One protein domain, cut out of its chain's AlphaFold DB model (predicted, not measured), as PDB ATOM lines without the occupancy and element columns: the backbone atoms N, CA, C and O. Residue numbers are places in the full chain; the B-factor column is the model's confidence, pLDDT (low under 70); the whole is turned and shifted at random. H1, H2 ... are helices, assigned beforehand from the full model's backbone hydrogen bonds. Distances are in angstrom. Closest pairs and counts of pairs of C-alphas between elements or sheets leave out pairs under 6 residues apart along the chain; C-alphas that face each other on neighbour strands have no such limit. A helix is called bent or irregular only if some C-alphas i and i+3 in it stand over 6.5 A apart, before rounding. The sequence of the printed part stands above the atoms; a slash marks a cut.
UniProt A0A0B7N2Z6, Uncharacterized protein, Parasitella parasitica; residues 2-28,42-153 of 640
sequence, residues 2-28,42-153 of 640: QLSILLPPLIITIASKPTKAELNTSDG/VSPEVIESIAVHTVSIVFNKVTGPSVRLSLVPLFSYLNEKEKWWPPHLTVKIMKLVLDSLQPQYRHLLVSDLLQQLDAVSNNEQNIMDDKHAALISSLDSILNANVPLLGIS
ATOM      1  N   GLN A   2     152.103 180.147 206.056       62.72
ATOM      2  CA  GLN A   2     152.249 178.851 205.352       62.72
ATOM      3  C   GLN A   2     153.049 178.943 204.033       62.72
ATOM      4  O   GLN A   2     153.847 178.057 203.753       62.72
ATOM      5  N   LEU A   3     152.939 180.040 203.264       67.06
ATOM      6  CA  LEU A   3     153.764 180.274 202.057       67.06
ATOM      7  C   LEU A   3     155.270 180.300 202.361       67.06
ATOM      8  O   LEU A   3     156.060 179.758 201.600       67.06
ATOM      9  N   SER A   4     155.664 180.855 203.509       64.50
ATOM     10  CA  SER A   4     157.051 180.857 203.995       64.50
ATOM     11  C   SER A   4     157.560 179.475 204.422       64.50
ATOM     12  O   SER A   4     158.747 179.328 204.666       64.50
ATOM     13  N   ILE A   5     156.682 178.474 204.526       72.56
ATOM     14  CA  ILE A   5     157.045 177.074 204.792       72.56
ATOM     15  C   ILE A   5     157.076 176.286 203.475       72.56
ATOM     16  O   ILE A   5     157.969 175.471 203.272       72.56
ATOM     17  N   LEU A   6     156.126 176.552 202.570       77.56
ATOM     18  CA  LEU A   6     155.965 175.826 201.308       77.56
ATOM     19  C   LEU A   6     156.945 176.277 200.213       77.56
ATOM     20  O   LEU A   6     157.513 175.441 199.520       77.56
ATOM     21  N   LEU A   7     157.155 177.585 200.040       78.75
ATOM     22  CA  LEU A   7     157.967 178.112 198.940       78.75
ATOM     23  C   LEU A   7     159.468 177.806 199.078       78.75
ATOM     24  O   LEU A   7     160.045 177.369 198.086       78.75
ATOM     25  N   PRO A   8     160.130 177.958 200.243       79.69
ATOM     26  CA  PRO A   8     161.571 177.710 200.345       79.69
ATOM     27  C   PRO A   8     162.047 176.333 199.839       79.69
ATOM     28  O   PRO A   8     162.994 176.312 199.054       79.69
ATOM     29  N   PRO A   9     161.422 175.188 200.191       77.62
ATOM     30  CA  PRO A   9     161.843 173.889 199.657       77.62
ATOM     31  C   PRO A   9     161.606 173.751 198.145       77.62
ATOM     32  O   PRO A   9     162.431 173.148 197.455       77.62
ATOM     33  N   LEU A  10     160.540 174.354 197.602       82.19
ATOM     34  CA  LEU A  10     160.286 174.382 196.156       82.19
ATOM     35  C   LEU A  10     161.364 175.190 195.424       82.19
ATOM     36  O   LEU A  10     161.916 174.736 194.426       82.19
ATOM     37  N   ILE A  11     161.729 176.352 195.968       77.75
ATOM     38  CA  ILE A  11     162.761 177.225 195.401       77.75
ATOM     39  C   ILE A  11     164.135 176.556 195.460       77.75
ATOM     40  O   ILE A  11     164.879 176.606 194.488       77.75
ATOM     41  N   ILE A  12     164.472 175.896 196.575       81.06
ATOM     42  CA  ILE A  12     165.720 175.129 196.709       81.06
ATOM     43  C   ILE A  12     165.802 174.048 195.632       81.06
ATOM     44  O   ILE A  12     166.863 173.877 195.033       81.06
ATOM     45  N   THR A  13     164.689 173.362 195.374       80.62
ATOM     46  CA  THR A  13     164.601 172.314 194.355       80.62
ATOM     47  C   THR A  13     164.841 172.893 192.958       80.62
ATOM     48  O   THR A  13     165.734 172.420 192.259       80.62
ATOM     49  N   ILE A  14     164.155 173.984 192.600       79.00
ATOM     50  CA  ILE A  14     164.327 174.693 191.314       79.00
ATOM     51  C   ILE A  14     165.755 175.252 191.163       79.00
ATOM     52  O   ILE A  14     166.321 175.279 190.076       79.00
ATOM     53  N   ALA A  15     166.381 175.674 192.262       73.81
ATOM     54  CA  ALA A  15     167.727 176.239 192.266       73.81
ATOM     55  C   ALA A  15     168.857 175.192 192.288       73.81
ATOM     56  O   ALA A  15     170.026 175.582 192.322       73.81
ATOM     57  N   SER A  16     168.544 173.891 192.350       69.88
ATOM     58  CA  SER A  16     169.540 172.836 192.579       69.88
ATOM     59  C   SER A  16     170.191 172.284 191.301       69.88
ATOM     60  O   SER A  16     171.330 171.822 191.385       69.88
ATOM     61  N   LYS A  17     169.556 172.407 190.119       58.97
ATOM     62  CA  LYS A  17     170.169 172.167 188.794       58.97
ATOM     63  C   LYS A  17     169.504 173.013 187.693       58.97
ATOM     64  O   LYS A  17     168.289 173.102 187.669       58.97
ATOM     65  N   PRO A  18     170.264 173.607 186.753       46.50
ATOM     66  CA  PRO A  18     169.724 174.401 185.655       46.50
ATOM     67  C   PRO A  18     169.471 173.533 184.410       46.50
ATOM     68  O   PRO A  18     170.026 173.816 183.350       46.50
ATOM     69  N   THR A  19     168.675 172.470 184.498       42.66
ATOM     70  CA  THR A  19     168.366 171.659 183.304       42.66
ATOM     71  C   THR A  19     167.191 172.268 182.534       42.66
ATOM     72  O   THR A  19     166.377 173.000 183.093       42.66
ATOM     73  N   LYS A  20     167.139 172.049 181.213       45.56
ATOM     74  CA  LYS A  20     166.048 172.501 180.336       45.56
ATOM     75  C   LYS A  20     164.746 171.793 180.727       45.56
ATOM     76  O   LYS A  20     164.409 170.769 180.146       45.56
ATOM     77  N   ALA A  21     164.022 172.320 181.707       40.78
ATOM     78  CA  ALA A  21     162.647 171.919 181.963       40.78
ATOM     79  C   ALA A  21     161.744 172.524 180.872       40.78
ATOM     80  O   ALA A  21     160.998 173.470 181.104       40.78
ATOM     81  N   GLU A  22     161.863 172.016 179.644       38.25
ATOM     82  CA  GLU A  22     160.747 172.068 178.705       38.25
ATOM     83  C   GLU A  22     159.644 171.187 179.302       38.25
ATOM     84  O   GLU A  22     159.904 170.053 179.709       38.25
ATOM     85  N   LEU A  23     158.431 171.735 179.419       42.16
ATOM     86  CA  LEU A  23     157.237 171.014 179.858       42.16
ATOM     87  C   LEU A  23     156.900 169.895 178.854       42.16
ATOM     88  O   LEU A  23     155.965 170.010 178.066       42.16
ATOM     89  N   ASN A  24     157.633 168.786 178.894       33.88
ATOM     90  CA  ASN A  24     157.198 167.545 178.277       33.88
ATOM     91  C   ASN A  24     156.186 166.901 179.221       33.88
ATOM     92  O   ASN A  24     156.529 166.197 180.164       33.88
ATOM     93  N   THR A  25     154.906 167.144 178.951       40.03
ATOM     94  CA  THR A  25     153.769 166.451 179.575       40.03
ATOM     95  C   THR A  25     153.629 164.993 179.122       40.03
ATOM     96  O   THR A  25     152.598 164.366 179.365       40.03
ATOM     97  N   SER A  26     154.644 164.415 178.482       39.66
ATOM     98  CA  SER A  26     154.615 163.040 178.005       39.66
ATOM     99  C   SER A  26     155.533 162.141 178.833       39.66
ATOM    100  O   SER A  26     156.754 162.236 178.742       39.66
ATOM    101  N   ASP A  27     154.877 161.211 179.526       40.38
ATOM    102  CA  ASP A  27     155.376 159.918 180.006       40.38
ATOM    103  C   ASP A  27     155.954 159.852 181.433       40.38
ATOM    104  O   ASP A  27     157.156 159.779 181.670       40.38
ATOM    105  N   GLY A  28     155.046 159.795 182.415       45.19
ATOM    106  CA  GLY A  28     155.374 159.370 183.777       45.19
ATOM    107  C   GLY A  28     154.431 159.918 184.841       45.19
ATOM    108  O   GLY A  28     154.839 160.728 185.666       45.19
ATOM    109  N   VAL A  42     161.441 158.231 190.540       64.19
ATOM    110  CA  VAL A  42     161.576 159.635 190.954       64.19
ATOM    111  C   VAL A  42     162.978 160.120 190.579       64.19
ATOM    112  O   VAL A  42     163.911 160.092 191.379       64.19
ATOM    113  N   SER A  43     163.143 160.517 189.318       71.50
ATOM    114  CA  SER A  43     164.360 161.190 188.862       71.50
ATOM    115  C   SER A  43     164.406 162.628 189.416       71.50
ATOM    116  O   SER A  43     163.357 163.216 189.695       71.50
ATOM    117  N   PRO A  44     165.596 163.240 189.567       70.25
ATOM    118  CA  PRO A  44     165.707 164.637 189.998       70.25
ATOM    119  C   PRO A  44     164.951 165.612 189.075       70.25
ATOM    120  O   PRO A  44     164.452 166.626 189.550       70.25
ATOM    121  N   GLU A  45     164.805 165.276 187.790       71.94
ATOM    122  CA  GLU A  45     164.048 166.055 186.798       71.94
ATOM    123  C   GLU A  45     162.538 166.032 187.073       71.94
ATOM    124  O   GLU A  45     161.863 167.049 186.945       71.94
ATOM    125  N   VAL A  46     161.999 164.894 187.528       73.75
ATOM    126  CA  VAL A  46     160.588 164.783 187.932       73.75
ATOM    127  C   VAL A  46     160.321 165.607 189.193       73.75
ATOM    128  O   VAL A  46     159.300 166.286 189.274       73.75
ATOM    129  N   ILE A  47     161.248 165.612 190.160       76.88
ATOM    130  CA  ILE A  47     161.134 166.445 191.371       76.88
ATOM    131  C   ILE A  47     161.158 167.938 190.998       76.88
ATOM    132  O   ILE A  47     160.339 168.708 191.501       76.88
ATOM    133  N   GLU A  48     162.049 168.341 190.088       77.19
ATOM    134  CA  GLU A  48     162.114 169.708 189.559       77.19
ATOM    135  C   GLU A  48     160.811 170.093 188.843       77.19
ATOM    136  O   GLU A  48     160.223 171.130 189.151       77.19
ATOM    137  N   SER A  49     160.287 169.224 187.972       76.12
ATOM    138  CA  SER A  49     159.018 169.450 187.270       76.12
ATOM    139  C   SER A  49     157.832 169.576 188.230       76.12
ATOM    140  O   SER A  49     156.971 170.432 188.027       76.12
ATOM    141  N   ILE A  50     157.771 168.757 189.286       79.69
ATOM    142  CA  ILE A  50     156.727 168.855 190.318       79.69
ATOM    143  C   ILE A  50     156.863 170.175 191.081       79.69
ATOM    144  O   ILE A  50     155.853 170.831 191.346       79.69
ATOM    145  N   ALA A  51     158.087 170.600 191.407       83.38
ATOM    146  CA  ALA A  51     158.318 171.869 192.084       83.38
ATOM    147  C   ALA A  51     157.874 173.062 191.225       83.38
ATOM    148  O   ALA A  51     157.131 173.917 191.710       83.38
ATOM    149  N   VAL A  52     158.245 173.078 189.940       81.62
ATOM    150  CA  VAL A  52     157.824 174.092 188.958       81.62
ATOM    151  C   VAL A  52     156.302 174.122 188.816       81.62
ATOM    152  O   VAL A  52     155.693 175.187 188.919       81.62
ATOM    153  N   HIS A  53     155.667 172.958 188.652       83.25
ATOM    154  CA  HIS A  53     154.213 172.860 188.531       83.25
ATOM    155  C   HIS A  53     153.495 173.352 189.795       83.25
ATOM    156  O   HIS A  53     152.519 174.094 189.711       83.25
ATOM    157  N   THR A  54     154.013 173.008 190.977       84.31
ATOM    158  CA  THR A  54     153.444 173.446 192.259       84.31
ATOM    159  C   THR A  54     153.556 174.959 192.428       84.31
ATOM    160  O   THR A  54     152.578 175.603 192.806       84.31
ATOM    161  N   VAL A  55     154.715 175.550 192.106       85.50
ATOM    162  CA  VAL A  55     154.890 177.012 192.094       85.50
ATOM    163  C   VAL A  55     153.894 177.655 191.132       85.50
ATOM    164  O   VAL A  55     153.255 178.644 191.491       85.50
ATOM    165  N   SER A  56     153.696 177.060 189.955       87.38
ATOM    166  CA  SER A  56     152.762 177.588 188.966       87.38
ATOM    167  C   SER A  56     151.318 177.608 189.459       87.38
ATOM    168  O   SER A  56     150.652 178.640 189.379       87.38
ATOM    169  N   ILE A  57     150.855 176.515 190.072       85.12
ATOM    170  CA  ILE A  57     149.515 176.449 190.667       85.12
ATOM    171  C   ILE A  57     149.358 177.500 191.771       85.12
ATOM    172  O   ILE A  57     148.336 178.185 191.818       85.12
ATOM    173  N   VAL A  58     150.358 177.645 192.649       87.31
ATOM    174  CA  VAL A  58     150.313 178.624 193.743       87.31
ATOM    175  C   VAL A  58     150.136 180.031 193.178       87.31
ATOM    176  O   VAL A  58     149.168 180.698 193.530       87.31
ATOM    177  N   PHE A  59     151.001 180.468 192.259       88.62
ATOM    178  CA  PHE A  59     150.922 181.815 191.684       88.62
ATOM    179  C   PHE A  59     149.689 182.038 190.798       88.62
ATOM    180  O   PHE A  59     149.186 183.160 190.740       88.62
ATOM    181  N   ASN A  60     149.132 180.992 190.185       89.06
ATOM    182  CA  ASN A  60     147.886 181.092 189.423       89.06
ATOM    183  C   ASN A  60     146.667 181.419 190.300       89.06
ATOM    184  O   ASN A  60     145.713 182.046 189.838       89.06
ATOM    185  N   LYS A  61     146.692 181.011 191.573       85.69
ATOM    186  CA  LYS A  61     145.592 181.214 192.530       85.69
ATOM    187  C   LYS A  61     145.741 182.460 193.396       85.69
ATOM    188  O   LYS A  61     144.837 182.796 194.155       85.69
ATOM    189  N   VAL A  62     146.867 183.150 193.289       86.44
ATOM    190  CA  VAL A  62     147.161 184.337 194.083       86.44
ATOM    191  C   VAL A  62     146.330 185.534 193.605       86.44
ATOM    192  O   VAL A  62     146.263 185.840 192.416       86.44
ATOM    193  N   THR A  63     145.701 186.230 194.555       84.25
ATOM    194  CA  THR A  63     144.984 187.496 194.334       84.25
ATOM    195  C   THR A  63     145.946 188.687 194.346       84.25
ATOM    196  O   THR A  63     147.047 188.585 194.885       84.25
ATOM    197  N   GLY A  64     145.538 189.841 193.805       80.19
ATOM    198  CA  GLY A  64     146.393 191.037 193.682       80.19
ATOM    199  C   GLY A  64     147.206 191.397 194.944       80.19
ATOM    200  O   GLY A  64     148.436 191.414 194.878       80.19
ATOM    201  N   PRO A  65     146.576 191.604 196.120       78.31
ATOM    202  CA  PRO A  65     147.298 191.887 197.369       78.31
ATOM    203  C   PRO A  65     148.239 190.754 197.811       78.31
ATOM    204  O   PRO A  65     149.276 190.991 198.433       78.31
ATOM    205  N   SER A  66     147.903 189.515 197.453       83.75
ATOM    206  CA  SER A  66     148.651 188.313 197.815       83.75
ATOM    207  C   SER A  66     149.878 188.077 196.922       83.75
ATOM    208  O   SER A  66     150.754 187.302 197.313       83.75
ATOM    209  N   VAL A  67     149.992 188.748 195.764       86.56
ATOM    210  CA  VAL A  67     151.167 188.647 194.871       86.56
ATOM    211  C   VAL A  67     152.425 189.059 195.615       86.56
ATOM    212  O   VAL A  67     153.362 188.270 195.724       86.56
ATOM    213  N   ARG A  68     152.411 190.248 196.221       85.25
ATOM    214  CA  ARG A  68     153.560 190.775 196.971       85.25
ATOM    215  C   ARG A  68     153.937 189.867 198.139       85.25
ATOM    216  O   ARG A  68     155.103 189.533 198.321       85.25
ATOM    217  N   LEU A  69     152.945 189.378 198.888       85.75
ATOM    218  CA  LEU A  69     153.170 188.443 199.999       85.75
ATOM    219  C   LEU A  69     153.784 187.111 199.542       85.75
ATOM    220  O   LEU A  69     154.539 186.499 200.295       85.75
ATOM    221  N   SER A  70     153.474 186.674 198.320       87.69
ATOM    222  CA  SER A  70     154.009 185.442 197.726       87.69
ATOM    223  C   SER A  70     155.418 185.626 197.154       87.69
ATOM    224  O   SER A  70     156.179 184.662 197.098       87.69
ATOM    225  N   LEU A  71     155.798 186.854 196.785       89.19
ATOM    226  CA  LEU A  71     157.150 187.201 196.333       89.19
ATOM    227  C   LEU A  71     158.154 187.336 197.488       89.19
ATOM    228  O   LEU A  71     159.326 187.003 197.321       89.19
ATOM    229  N   VAL A  72     157.713 187.753 198.682       88.12
ATOM    230  CA  VAL A  72     158.600 187.942 199.847       88.12
ATOM    231  C   VAL A  72     159.472 186.709 200.150       88.12
ATOM    232  O   VAL A  72     160.687 186.878 200.243       88.12
ATOM    233  N   PRO A  73     158.943 185.468 200.245       86.25
ATOM    234  CA  PRO A  73     159.772 184.285 200.489       86.25
ATOM    235  C   PRO A  73     160.814 184.016 199.395       86.25
ATOM    236  O   PRO A  73     161.896 183.517 199.704       86.25
ATOM    237  N   LEU A  74     160.512 184.358 198.134       86.25
ATOM    238  CA  LEU A  74     161.457 184.234 197.018       86.25
ATOM    239  C   LEU A  74     162.635 185.190 197.207       86.25
ATOM    240  O   LEU A  74     163.790 184.772 197.135       86.25
ATOM    241  N   PHE A  75     162.357 186.457 197.519       88.62
ATOM    242  CA  PHE A  75     163.409 187.439 197.773       88.62
ATOM    243  C   PHE A  75     164.209 187.130 199.036       88.62
ATOM    244  O   PHE A  75     165.431 187.256 199.018       88.62
ATOM    245  N   SER A  76     163.556 186.690 200.117       87.38
ATOM    246  CA  SER A  76     164.240 186.246 201.335       87.38
ATOM    247  C   SER A  76     165.209 185.105 201.044       87.38
ATOM    248  O   SER A  76     166.362 185.184 201.456       87.38
ATOM    249  N   TYR A  77     164.794 184.104 200.262       86.12
ATOM    250  CA  TYR A  77     165.682 183.017 199.850       86.12
ATOM    251  C   TYR A  77     166.906 183.519 199.070       86.12
ATOM    252  O   TYR A  77     168.032 183.124 199.377       86.12
ATOM    253  N   LEU A  78     166.701 184.394 198.079       85.88
ATOM    254  CA  LEU A  78     167.796 184.941 197.269       85.88
ATOM    255  C   LEU A  78     168.768 185.784 198.109       85.88
ATOM    256  O   LEU A  78     169.976 185.664 197.926       85.88
ATOM    257  N   ASN A  79     168.251 186.578 199.055       86.38
ATOM    258  CA  ASN A  79     169.060 187.366 199.988       86.38
ATOM    259  C   ASN A  79     169.859 186.472 200.949       86.38
ATOM    260  O   ASN A  79     171.067 186.629 201.056       86.38
ATOM    261  N   GLU A  80     169.213 185.518 201.627       86.75
ATOM    262  CA  GLU A  80     169.859 184.657 202.633       86.75
ATOM    263  C   GLU A  80     170.900 183.704 202.041       86.75
ATOM    264  O   GLU A  80     171.815 183.267 202.739       86.75
ATOM    265  N   LYS A  81     170.735 183.322 200.771       82.56
ATOM    266  CA  LYS A  81     171.655 182.419 200.069       82.56
ATOM    267  C   LYS A  81     172.627 183.138 199.137       82.56
ATOM    268  O   LYS A  81     173.391 182.443 198.476       82.56
ATOM    269  N   GLU A  82     172.578 184.472 199.064       81.25
ATOM    270  CA  GLU A  82     173.392 185.306 198.162       81.25
ATOM    271  C   GLU A  82     173.363 184.823 196.696       81.25
ATOM    272  O   GLU A  82     174.326 184.945 195.946       81.25
ATOM    273  N   LYS A  83     172.225 184.268 196.255       82.81
ATOM    274  CA  LYS A  83     172.063 183.656 194.920       82.81
ATOM    275  C   LYS A  83     171.613 184.649 193.845       82.81
ATOM    276  O   LYS A  83     170.934 184.271 192.892       82.81
ATOM    277  N   TRP A  84     171.963 185.921 194.007       84.50
ATOM    278  CA  TRP A  84     171.634 186.965 193.037       84.50
ATOM    279  C   TRP A  84     172.519 186.894 191.785       84.50
ATOM    280  O   TRP A  84     172.066 187.266 190.707       84.50
ATOM    281  N   TRP A  85     173.740 186.363 191.898       82.31
ATOM    282  CA  TRP A  85     174.677 186.220 190.785       82.31
ATOM    283  C   TRP A  85     175.084 184.757 190.553       82.31
ATOM    284  O   TRP A  85     175.365 184.052 191.527       82.31
ATOM    285  N   PRO A  86     175.200 184.289 189.293       81.12
ATOM    286  CA  PRO A  86     174.789 184.933 188.034       81.12
ATOM    287  C   PRO A  86     173.265 185.153 187.921       81.12
ATOM    288  O   PRO A  86     172.492 184.425 188.549       81.12
ATOM    289  N   PRO A  87     172.793 186.094 187.081       85.12
ATOM    290  CA  PRO A  87     171.385 186.505 187.056       85.12
ATOM    291  C   PRO A  87     170.422 185.431 186.520       85.12
ATOM    292  O   PRO A  87     169.211 185.545 186.704       85.12
ATOM    293  N   HIS A  88     170.927 184.370 185.883       84.31
ATOM    294  CA  HIS A  88     170.119 183.344 185.214       84.31
ATOM    295  C   HIS A  88     169.084 182.678 186.118       84.31
ATOM    296  O   HIS A  88     167.957 182.443 185.683       84.31
ATOM    297  N   LEU A  89     169.449 182.364 187.364       84.06
ATOM    298  CA  LEU A  89     168.525 181.733 188.305       84.06
ATOM    299  C   LEU A  89     167.365 182.677 188.639       84.06
ATOM    300  O   LEU A  89     166.206 182.275 188.561       84.06
ATOM    301  N   THR A  90     167.679 183.935 188.953       87.62
ATOM    302  CA  THR A  90     166.683 184.968 189.260       87.62
ATOM    303  C   THR A  90     165.753 185.189 188.072       87.62
ATOM    304  O   THR A  90     164.539 185.115 188.233       87.62
ATOM    305  N   VAL A  91     166.304 185.343 186.862       89.19
ATOM    306  CA  VAL A  91     165.517 185.515 185.630       89.19
ATOM    307  C   VAL A  91     164.590 184.318 185.391       89.19
ATOM    308  O   VAL A  91     163.413 184.513 185.099       89.19
ATOM    309  N   LYS A  92     165.076 183.079 185.557       86.38
ATOM    310  CA  LYS A  92     164.254 181.865 185.405       86.38
ATOM    311  C   LYS A  92     163.094 181.822 186.401       86.38
ATOM    312  O   LYS A  92     161.968 181.544 186.002       86.38
ATOM    313  N   ILE A  93     163.355 182.119 187.677       88.12
ATOM    314  CA  ILE A  93     162.319 182.159 188.717       88.12
ATOM    315  C   ILE A  93     161.283 183.243 188.395       88.12
ATOM    316  O   ILE A  93     160.085 182.981 188.464       88.12
ATOM    317  N   MET A  94     161.724 184.439 188.003       92.44
ATOM    318  CA  MET A  94     160.819 185.551 187.699       92.44
ATOM    319  C   MET A  94     159.977 185.300 186.442       92.44
ATOM    320  O   MET A  94     158.790 185.617 186.452       92.44
ATOM    321  N   LYS A  95     160.537 184.661 185.404       90.62
ATOM    322  CA  LYS A  95     159.766 184.182 184.242       90.62
ATOM    323  C   LYS A  95     158.706 183.162 184.644       90.62
ATOM    324  O   LYS A  95     157.546 183.325 184.290       90.62
ATOM    325  N   LEU A  96     159.082 182.159 185.441       89.81
ATOM    326  CA  LEU A  96     158.134 181.157 185.929       89.81
ATOM    327  C   LEU A  96     156.971 181.815 186.685       89.81
ATOM    328  O   LEU A  96     155.815 181.444 186.488       89.81
ATOM    329  N   VAL A  97     157.264 182.805 187.532       91.62
ATOM    330  CA  VAL A  97     156.231 183.572 188.238       91.62
ATOM    331  C   VAL A  97     155.357 184.361 187.258       91.62
ATOM    332  O   VAL A  97     154.134 184.293 187.370       91.62
ATOM    333  N   LEU A  98     155.946 185.063 186.284       92.19
ATOM    334  CA  LEU A  98     155.216 185.819 185.258       92.19
ATOM    335  C   LEU A  98     154.221 184.937 184.487       92.19
ATOM    336  O   LEU A  98     153.052 185.306 184.345       92.19
ATOM    337  N   ASP A  99     154.682 183.772 184.030       89.38
ATOM    338  CA  ASP A  99     153.883 182.822 183.247       89.38
ATOM    339  C   ASP A  99     152.751 182.208 184.080       89.38
ATOM    340  O   ASP A  99     151.680 181.884 183.563       89.38
ATOM    341  N   SER A 100     152.966 182.096 185.392       90.75
ATOM    342  CA  SER A 100     152.020 181.487 186.326       90.75
ATOM    343  C   SER A 100     150.958 182.456 186.848       90.75
ATOM    344  O   SER A 100     149.855 182.029 187.189       90.75
ATOM    345  N   LEU A 101     151.264 183.756 186.912       92.00
ATOM    346  CA  LEU A 101     150.335 184.790 187.365       92.00
ATOM    347  C   LEU A 101     149.168 184.984 186.385       92.00
ATOM    348  O   LEU A 101     149.325 184.956 185.160       92.00
ATOM    349  N   GLN A 102     147.988 185.279 186.937       89.00
ATOM    350  CA  GLN A 102     146.833 185.694 186.137       89.00
ATOM    351  C   GLN A 102     147.154 186.992 185.367       89.00
ATOM    352  O   GLN A 102     147.757 187.895 185.956       89.00
ATOM    353  N   PRO A 103     146.715 187.149 184.098       88.62
ATOM    354  CA  PRO A 103     147.078 188.296 183.254       88.62
ATOM    355  C   PRO A 103     146.863 189.668 183.907       88.62
ATOM    356  O   PRO A 103     147.717 190.545 183.805       88.62
ATOM    357  N   GLN A 104     145.764 189.825 184.648       89.25
ATOM    358  CA  GLN A 104     145.390 191.054 185.356       89.25
ATOM    359  C   GLN A 104     146.330 191.453 186.507       89.25
ATOM    360  O   GLN A 104     146.299 192.598 186.947       89.25
ATOM    361  N   TYR A 105     147.164 190.533 187.002       91.25
ATOM    362  CA  TYR A 105     148.087 190.770 188.117       91.25
ATOM    363  C   TYR A 105     149.562 190.793 187.695       91.25
ATOM    364  O   TYR A 105     150.423 191.066 188.527       91.25
ATOM    365  N   ARG A 106     149.885 190.544 186.418       91.62
ATOM    366  CA  ARG A 106     151.281 190.482 185.940       91.62
ATOM    367  C   ARG A 106     152.041 191.799 186.114       91.62
ATOM    368  O   ARG A 106     153.213 191.775 186.472       91.62
ATOM    369  N   HIS A 107     151.379 192.946 185.946       92.06
ATOM    370  CA  HIS A 107     152.000 194.261 186.164       92.06
ATOM    371  C   HIS A 107     152.468 194.468 187.620       92.06
ATOM    372  O   HIS A 107     153.404 195.230 187.864       92.06
ATOM    373  N   LEU A 108     151.866 193.769 188.595       92.00
ATOM    374  CA  LEU A 108     152.278 193.849 189.999       92.00
ATOM    375  C   LEU A 108     153.679 193.273 190.216       92.00
ATOM    376  O   LEU A 108     154.385 193.756 191.095       92.00
ATOM    377  N   LEU A 109     154.101 192.299 189.400       93.19
ATOM    378  CA  LEU A 109     155.467 191.773 189.432       93.19
ATOM    379  C   LEU A 109     156.482 192.854 189.039       93.19
ATOM    380  O   LEU A 109     157.485 193.026 189.722       93.19
ATOM    381  N   VAL A 110     156.194 193.624 187.983       94.00
ATOM    382  CA  VAL A 110     157.035 194.757 187.557       94.00
ATOM    383  C   VAL A 110     157.098 195.820 188.653       94.00
ATOM    384  O   VAL A 110     158.183 196.274 189.008       94.00
ATOM    385  N   SER A 111     155.949 196.175 189.237       92.06
ATOM    386  CA  SER A 111     155.874 197.139 190.343       92.06
ATOM    387  C   SER A 111     156.705 196.704 191.554       92.06
ATOM    388  O   SER A 111     157.421 197.522 192.128       92.06
ATOM    389  N   ASP A 112     156.646 195.425 191.930       91.12
ATOM    390  CA  ASP A 112     157.373 194.909 193.091       91.12
ATOM    391  C   ASP A 112     158.887 194.819 192.827       91.12
ATOM    392  O   ASP A 112     159.685 195.171 193.695       91.12
ATOM    393  N   LEU A 113     159.301 194.452 191.607       92.81
ATOM    394  CA  LEU A 113     160.710 194.483 191.193       92.81
ATOM    395  C   LEU A 113     161.285 195.907 191.195       92.81
ATOM    396  O   LEU A 113     162.394 196.104 191.693       92.81
ATOM    397  N   LEU A 114     160.537 196.899 190.702       91.81
ATOM    398  CA  LEU A 114     160.932 198.311 190.782       91.81
ATOM    399  C   LEU A 114     161.026 198.783 192.237       91.81
ATOM    400  O   LEU A 114     162.006 199.421 192.607       91.81
ATOM    401  N   GLN A 115     160.077 198.395 193.093       90.31
ATOM    402  CA  GLN A 115     160.124 198.725 194.518       90.31
ATOM    403  C   GLN A 115     161.349 198.111 195.217       90.31
ATOM    404  O   GLN A 115     161.975 198.764 196.055       90.31
ATOM    405  N   GLN A 116     161.716 196.868 194.881       88.06
ATOM    406  CA  GLN A 116     162.955 196.259 195.368       88.06
ATOM    407  C   GLN A 116     164.183 197.027 194.876       88.06
ATOM    408  O   GLN A 116     165.116 197.230 195.645       88.06
ATOM    409  N   LEU A 117     164.184 197.478 193.624       88.44
ATOM    410  CA  LEU A 117     165.290 198.228 193.037       88.44
ATOM    411  C   LEU A 117     165.474 199.593 193.715       88.44
ATOM    412  O   LEU A 117     166.591 199.941 194.097       88.44
ATOM    413  N   ASP A 118     164.382 200.312 193.972       85.38
ATOM    414  CA  ASP A 118     164.387 201.581 194.708       85.38
ATOM    415  C   ASP A 118     164.871 201.403 196.152       85.38
ATOM    416  O   ASP A 118     165.682 202.187 196.651       85.38
ATOM    417  N   ALA A 119     164.426 200.336 196.825       82.69
ATOM    418  CA  ALA A 119     164.842 200.031 198.189       82.69
ATOM    419  C   ALA A 119     166.353 199.779 198.301       82.69
ATOM    420  O   ALA A 119     166.963 200.162 199.299       82.69
ATOM    421  N   VAL A 120     166.969 199.157 197.290       75.12
ATOM    422  CA  VAL A 120     168.423 198.946 197.271       75.12
ATOM    423  C   VAL A 120     169.158 200.228 196.846       75.12
ATOM    424  O   VAL A 120     170.174 200.576 197.444       75.12
ATOM    425  N   SER A 121     168.603 200.992 195.900       68.31
ATOM    426  CA  SER A 121     169.168 202.252 195.393       68.31
ATOM    427  C   SER A 121     169.243 203.366 196.452       68.31
ATOM    428  O   SER A 121     170.128 204.225 196.389       68.31
ATOM    429  N   ASN A 122     168.343 203.358 197.439       66.12
ATOM    430  CA  ASN A 122     168.317 204.325 198.544       66.12
ATOM    431  C   ASN A 122     169.375 204.065 199.629       66.12
ATOM    432  O   ASN A 122     169.628 204.948 200.442       66.12
ATOM    433  N   ASN A 123     170.022 202.896 199.643       62.56
ATOM    434  CA  ASN A 123     171.026 202.559 200.661       62.56
ATOM    435  C   ASN A 123     172.444 203.076 200.333       62.56
ATOM    436  O   ASN A 123     173.385 202.704 201.026       62.56
ATOM    437  N   GLU A 124     172.590 203.923 199.300       55.78
ATOM    438  CA  GLU A 124     173.768 204.715 198.864       55.78
ATOM    439  C   GLU A 124     175.114 203.987 198.646       55.78
ATOM    440  O   GLU A 124     175.998 204.538 197.994       55.78
ATOM    441  N   GLN A 125     175.297 202.756 199.124       55.47
ATOM    442  CA  GLN A 125     176.621 202.151 199.252       55.47
ATOM    443  C   GLN A 125     177.079 201.348 198.030       55.47
ATOM    444  O   GLN A 125     178.289 201.222 197.853       55.47
ATOM    445  N   ASN A 126     176.189 200.860 197.150       62.19
ATOM    446  CA  ASN A 126     176.604 200.286 195.860       62.19
ATOM    447  C   ASN A 126     175.424 200.033 194.893       62.19
ATOM    448  O   ASN A 126     174.704 199.050 195.049       62.19
ATOM    449  N   ILE A 127     175.228 200.872 193.864       69.81
ATOM    450  CA  ILE A 127     174.224 200.617 192.799       69.81
ATOM    451  C   ILE A 127     174.677 199.486 191.851       69.81
ATOM    452  O   ILE A 127     173.870 198.900 191.138       69.81
ATOM    453  N   MET A 128     175.964 199.123 191.875       76.06
ATOM    454  CA  MET A 128     176.585 198.137 190.978       76.06
ATOM    455  C   MET A 128     176.791 196.779 191.663       76.06
ATOM    456  O   MET A 128     177.868 196.181 191.589       76.06
ATOM    457  N   ASP A 129     175.766 196.326 192.380       84.00
ATOM    458  CA  ASP A 129     175.791 195.082 193.156       84.00
ATOM    459  C   ASP A 129     175.111 193.913 192.421       84.00
ATOM    460  O   ASP A 129     174.258 194.119 191.553       84.00
ATOM    461  N   ASP A 130     175.443 192.685 192.824       85.81
ATOM    462  CA  ASP A 130     174.927 191.421 192.281       85.81
ATOM    463  C   ASP A 130     173.383 191.428 192.246       85.81
ATOM    464  O   ASP A 130     172.758 191.028 191.259       85.81
ATOM    465  N   LYS A 131     172.752 191.966 193.301       88.12
ATOM    466  CA  LYS A 131     171.292 192.111 193.399       88.12
ATOM    467  C   LYS A 131     170.709 193.064 192.352       88.12
ATOM    468  O   LYS A 131     169.669 192.753 191.774       88.12
ATOM    469  N   HIS A 132     171.358 194.198 192.079       88.38
ATOM    470  CA  HIS A 132     170.878 195.160 191.078       88.38
ATOM    471  C   HIS A 132     170.936 194.566 189.672       88.38
ATOM    472  O   HIS A 132     169.952 194.640 188.936       88.38
ATOM    473  N   ALA A 133     172.053 193.920 189.329       88.69
ATOM    474  CA  ALA A 133     172.225 193.274 188.033       88.69
ATOM    475  C   ALA A 133     171.158 192.190 187.795       88.69
ATOM    476  O   ALA A 133     170.563 192.140 186.717       88.69
ATOM    477  N   ALA A 134     170.843 191.367 188.801       89.62
ATOM    478  CA  ALA A 134     169.799 190.347 188.684       89.62
ATOM    479  C   ALA A 134     168.372 190.905 188.616       89.62
ATOM    480  O   ALA A 134     167.561 190.386 187.843       89.62
ATOM    481  N   LEU A 135     168.049 191.940 189.396       92.25
ATOM    482  CA  LEU A 135     166.736 192.590 189.335       92.25
ATOM    483  C   LEU A 135     166.507 193.240 187.967       92.25
ATOM    484  O   LEU A 135     165.451 193.035 187.374       92.25
ATOM    485  N   ILE A 136     167.507 193.946 187.433       93.44
ATOM    486  CA  ILE A 136     167.427 194.571 186.106       93.44
ATOM    487  C   ILE A 136     167.368 193.515 185.006       93.44
ATOM    488  O   ILE A 136     166.520 193.623 184.133       93.44
ATOM    489  N   SER A 137     168.169 192.448 185.080       92.00
ATOM    490  CA  SER A 137     168.079 191.336 184.117       92.00
ATOM    491  C   SER A 137     166.699 190.664 184.139       92.00
ATOM    492  O   SER A 137     166.202 190.200 183.114       92.00
ATOM    493  N   SER A 138     166.057 190.603 185.311       92.94
ATOM    494  CA  SER A 138     164.699 190.064 185.449       92.94
ATOM    495  C   SER A 138     163.655 191.008 184.859       92.94
ATOM    496  O   SER A 138     162.781 190.544 184.133       92.94
ATOM    497  N   LEU A 139     163.758 192.314 185.129       94.69
ATOM    498  CA  LEU A 139     162.906 193.339 184.517       94.69
ATOM    499  C   LEU A 139     163.037 193.333 182.995       94.69
ATOM    500  O   LEU A 139     162.023 193.261 182.307       94.69
ATOM    501  N   ASP A 140     164.268 193.322 182.497       93.06
ATOM    502  CA  ASP A 140     164.584 193.257 181.075       93.06
ATOM    503  C   ASP A 140     163.904 192.064 180.415       93.06
ATOM    504  O   ASP A 140     163.197 192.182 179.414       93.06
ATOM    505  N   SER A 141     164.024 190.910 181.058       91.81
ATOM    506  CA  SER A 141     163.415 189.695 180.571       91.81
ATOM    507  C   SER A 141     161.883 189.673 180.646       91.81
ATOM    508  O   SER A 141     161.281 188.932 179.868       91.81
ATOM    509  N   ILE A 142     161.260 190.369 181.599       92.56
ATOM    510  CA  ILE A 142     159.797 190.429 181.746       92.56
ATOM    511  C   ILE A 142     159.207 191.415 180.740       92.56
ATOM    512  O   ILE A 142     158.213 191.102 180.093       92.56
ATOM    513  N   LEU A 143     159.816 192.594 180.599       92.19
ATOM    514  CA  LEU A 143     159.334 193.656 179.715       92.19
ATOM    515  C   LEU A 143     159.515 193.307 178.235       92.19
ATOM    516  O   LEU A 143     158.724 193.755 177.414       92.19
ATOM    517  N   ASN A 144     160.505 192.473 177.905       89.56
ATOM    518  CA  ASN A 144     160.712 191.934 176.559       89.56
ATOM    519  C   ASN A 144     160.046 190.559 176.333       89.56
ATOM    520  O   ASN A 144     160.246 189.940 175.288       89.56
ATOM    521  N   ALA A 145     159.281 190.034 177.299       87.31
ATOM    522  CA  ALA A 145     158.533 188.796 177.098       87.31
ATOM    523  C   ALA A 145     157.345 189.029 176.150       87.31
ATOM    524  O   ALA A 145     156.710 190.079 176.195       87.31
ATOM    525  N   ASN A 146     156.981 188.023 175.348       82.25
ATOM    526  CA  ASN A 146     155.792 188.056 174.481       82.25
ATOM    527  C   ASN A 146     154.493 187.825 175.285       82.25
ATOM    528  O   ASN A 146     153.709 186.917 175.004       82.25
ATOM    529  N   VAL A 147     154.331 188.571 176.381       84.12
ATOM    530  CA  VAL A 147     153.240 188.427 177.344       84.12
ATOM    531  C   VAL A 147     152.727 189.820 177.715       84.12
ATOM    532  O   VAL A 147     153.472 190.597 178.313       84.12
ATOM    533  N   PRO A 148     151.448 190.149 177.452       84.31
ATOM    534  CA  PRO A 148     150.922 191.474 177.755       84.31
ATOM    535  C   PRO A 148     150.797 191.699 179.269       84.31
ATOM    536  O   PRO A 148     150.256 190.865 180.007       84.31
ATOM    537  N   LEU A 149     151.256 192.868 179.722       88.38
ATOM    538  CA  LEU A 149     151.203 193.347 181.106       88.38
ATOM    539  C   LEU A 149     150.031 194.325 181.318       88.38
ATOM    540  O   LEU A 149     150.218 195.531 181.463       88.38
ATOM    541  N   LEU A 150     148.796 193.813 181.329       85.88
ATOM    542  CA  LEU A 150     147.597 194.644 181.502       85.88
ATOM    543  C   LEU A 150     147.645 195.441 182.817       85.88
ATOM    544  O   LEU A 150     147.871 194.866 183.883       85.88
ATOM    545  N   GLY A 151     147.392 196.751 182.738       85.38
ATOM    546  CA  GLY A 151     147.399 197.661 183.890       85.38
ATOM    547  C   GLY A 151     148.758 198.292 184.212       85.38
ATOM    548  O   GLY A 151     148.886 198.949 185.241       85.38
ATOM    549  N   ILE A 152     149.774 198.111 183.363       91.62
ATOM    550  CA  ILE A 152     151.062 198.793 183.524       91.62
ATOM    551  C   ILE A 152     150.950 200.293 183.210       91.62
ATOM    552  O   ILE A 152     150.388 200.702 182.195       91.62
ATOM    553  N   SER A 153     151.536 201.121 184.073       93.75
ATOM    554  CA  SER A 153     151.710 202.555 183.833       93.75
ATOM    555  C   SER A 153     153.010 202.790 183.063       93.75
ATOM    556  O   SER A 153     154.084 202.942 183.648       93.75
TER     557      SER A 153
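This is residues 2 to 28 and 42 to 153 of the 640 residues of an uncharacterized protein of Parasitella parasitica (UniProt A0A0B7N2Z6). Four helices, H3 to H6, form an up-and-down bundle, each running against the one before. H1 and H2 form a pair on one side of it, H1 packing on H3 and H2 on H4; most of the helices that touch are crossed. The printed part has 139 residues with six named helices, H1 to H6 in order, and no named strand: all helix. It is compact, with a radius of gyration of the C-alphas of 15.0 A, yet elongated, spanning 51 by 32 by 31 A.

H1 (residues 3 to 14) touches residues 47 to 55 of H2 (residues 44 to 61), opposite ways at a steep tilt of 38 degrees; the closest C-alphas, of Leu 10 and Ala 51, are 5.2 A apart. H1 also touches residues 70 to 77 of H3 (residues 64 to 80), closest at the C-alphas of Ser 4 and Pro 73, 5.6 A. Residues 52 to 60 of H2 touch residues 96 to 100 of H4 (residues 88 to 100), closest at the C-alphas of Ser 56 and Ser 100, 4.8 A. H3 and H4 are near each other. Residues 64 to 68 of H3 touch residues 105 to 112 of H5 (residues 103 to 121), closest at the C-alphas of Gly 64 and Tyr 105, 5.8 A. H4 touches H6 (residues 130 to 143) with the C-alphas of Val 91 and Ser 138 closest, 4.6 A. H5 and H6 form a helical hairpin at a shallow tilt of 26 degrees, closest at the C-alphas of Leu 113 and Leu 135, 6.6 A. Every O i to N i+4 pair is within hydrogen-bond range in H2, H4 and H6; in H1 5 of 8 are, in H3 9 of 13 and in H5 11 of 15.

H1 begins at C-alpha 3 (153.764, 180.274, 202.057). H2 is 26.2 A long, H3 25.9 A and H5 28.8 A. H5 is irregular, with C-alphas 104 and 107 7.4 A apart. H6 ends at C-alpha 143 (159.334, 193.656, 179.715).

The two C-alphas farthest apart, of Asp 27 and Glu 124, are 52.0 A apart. Residues 29 to 41 are not printed; C-alphas 28 and 42 are 9.5 A apart across the cut. Of the links printed whole, none is long. The pLDDT is under 70 in residues 2 to 4, 16 to 28, 42 and 121 to 127.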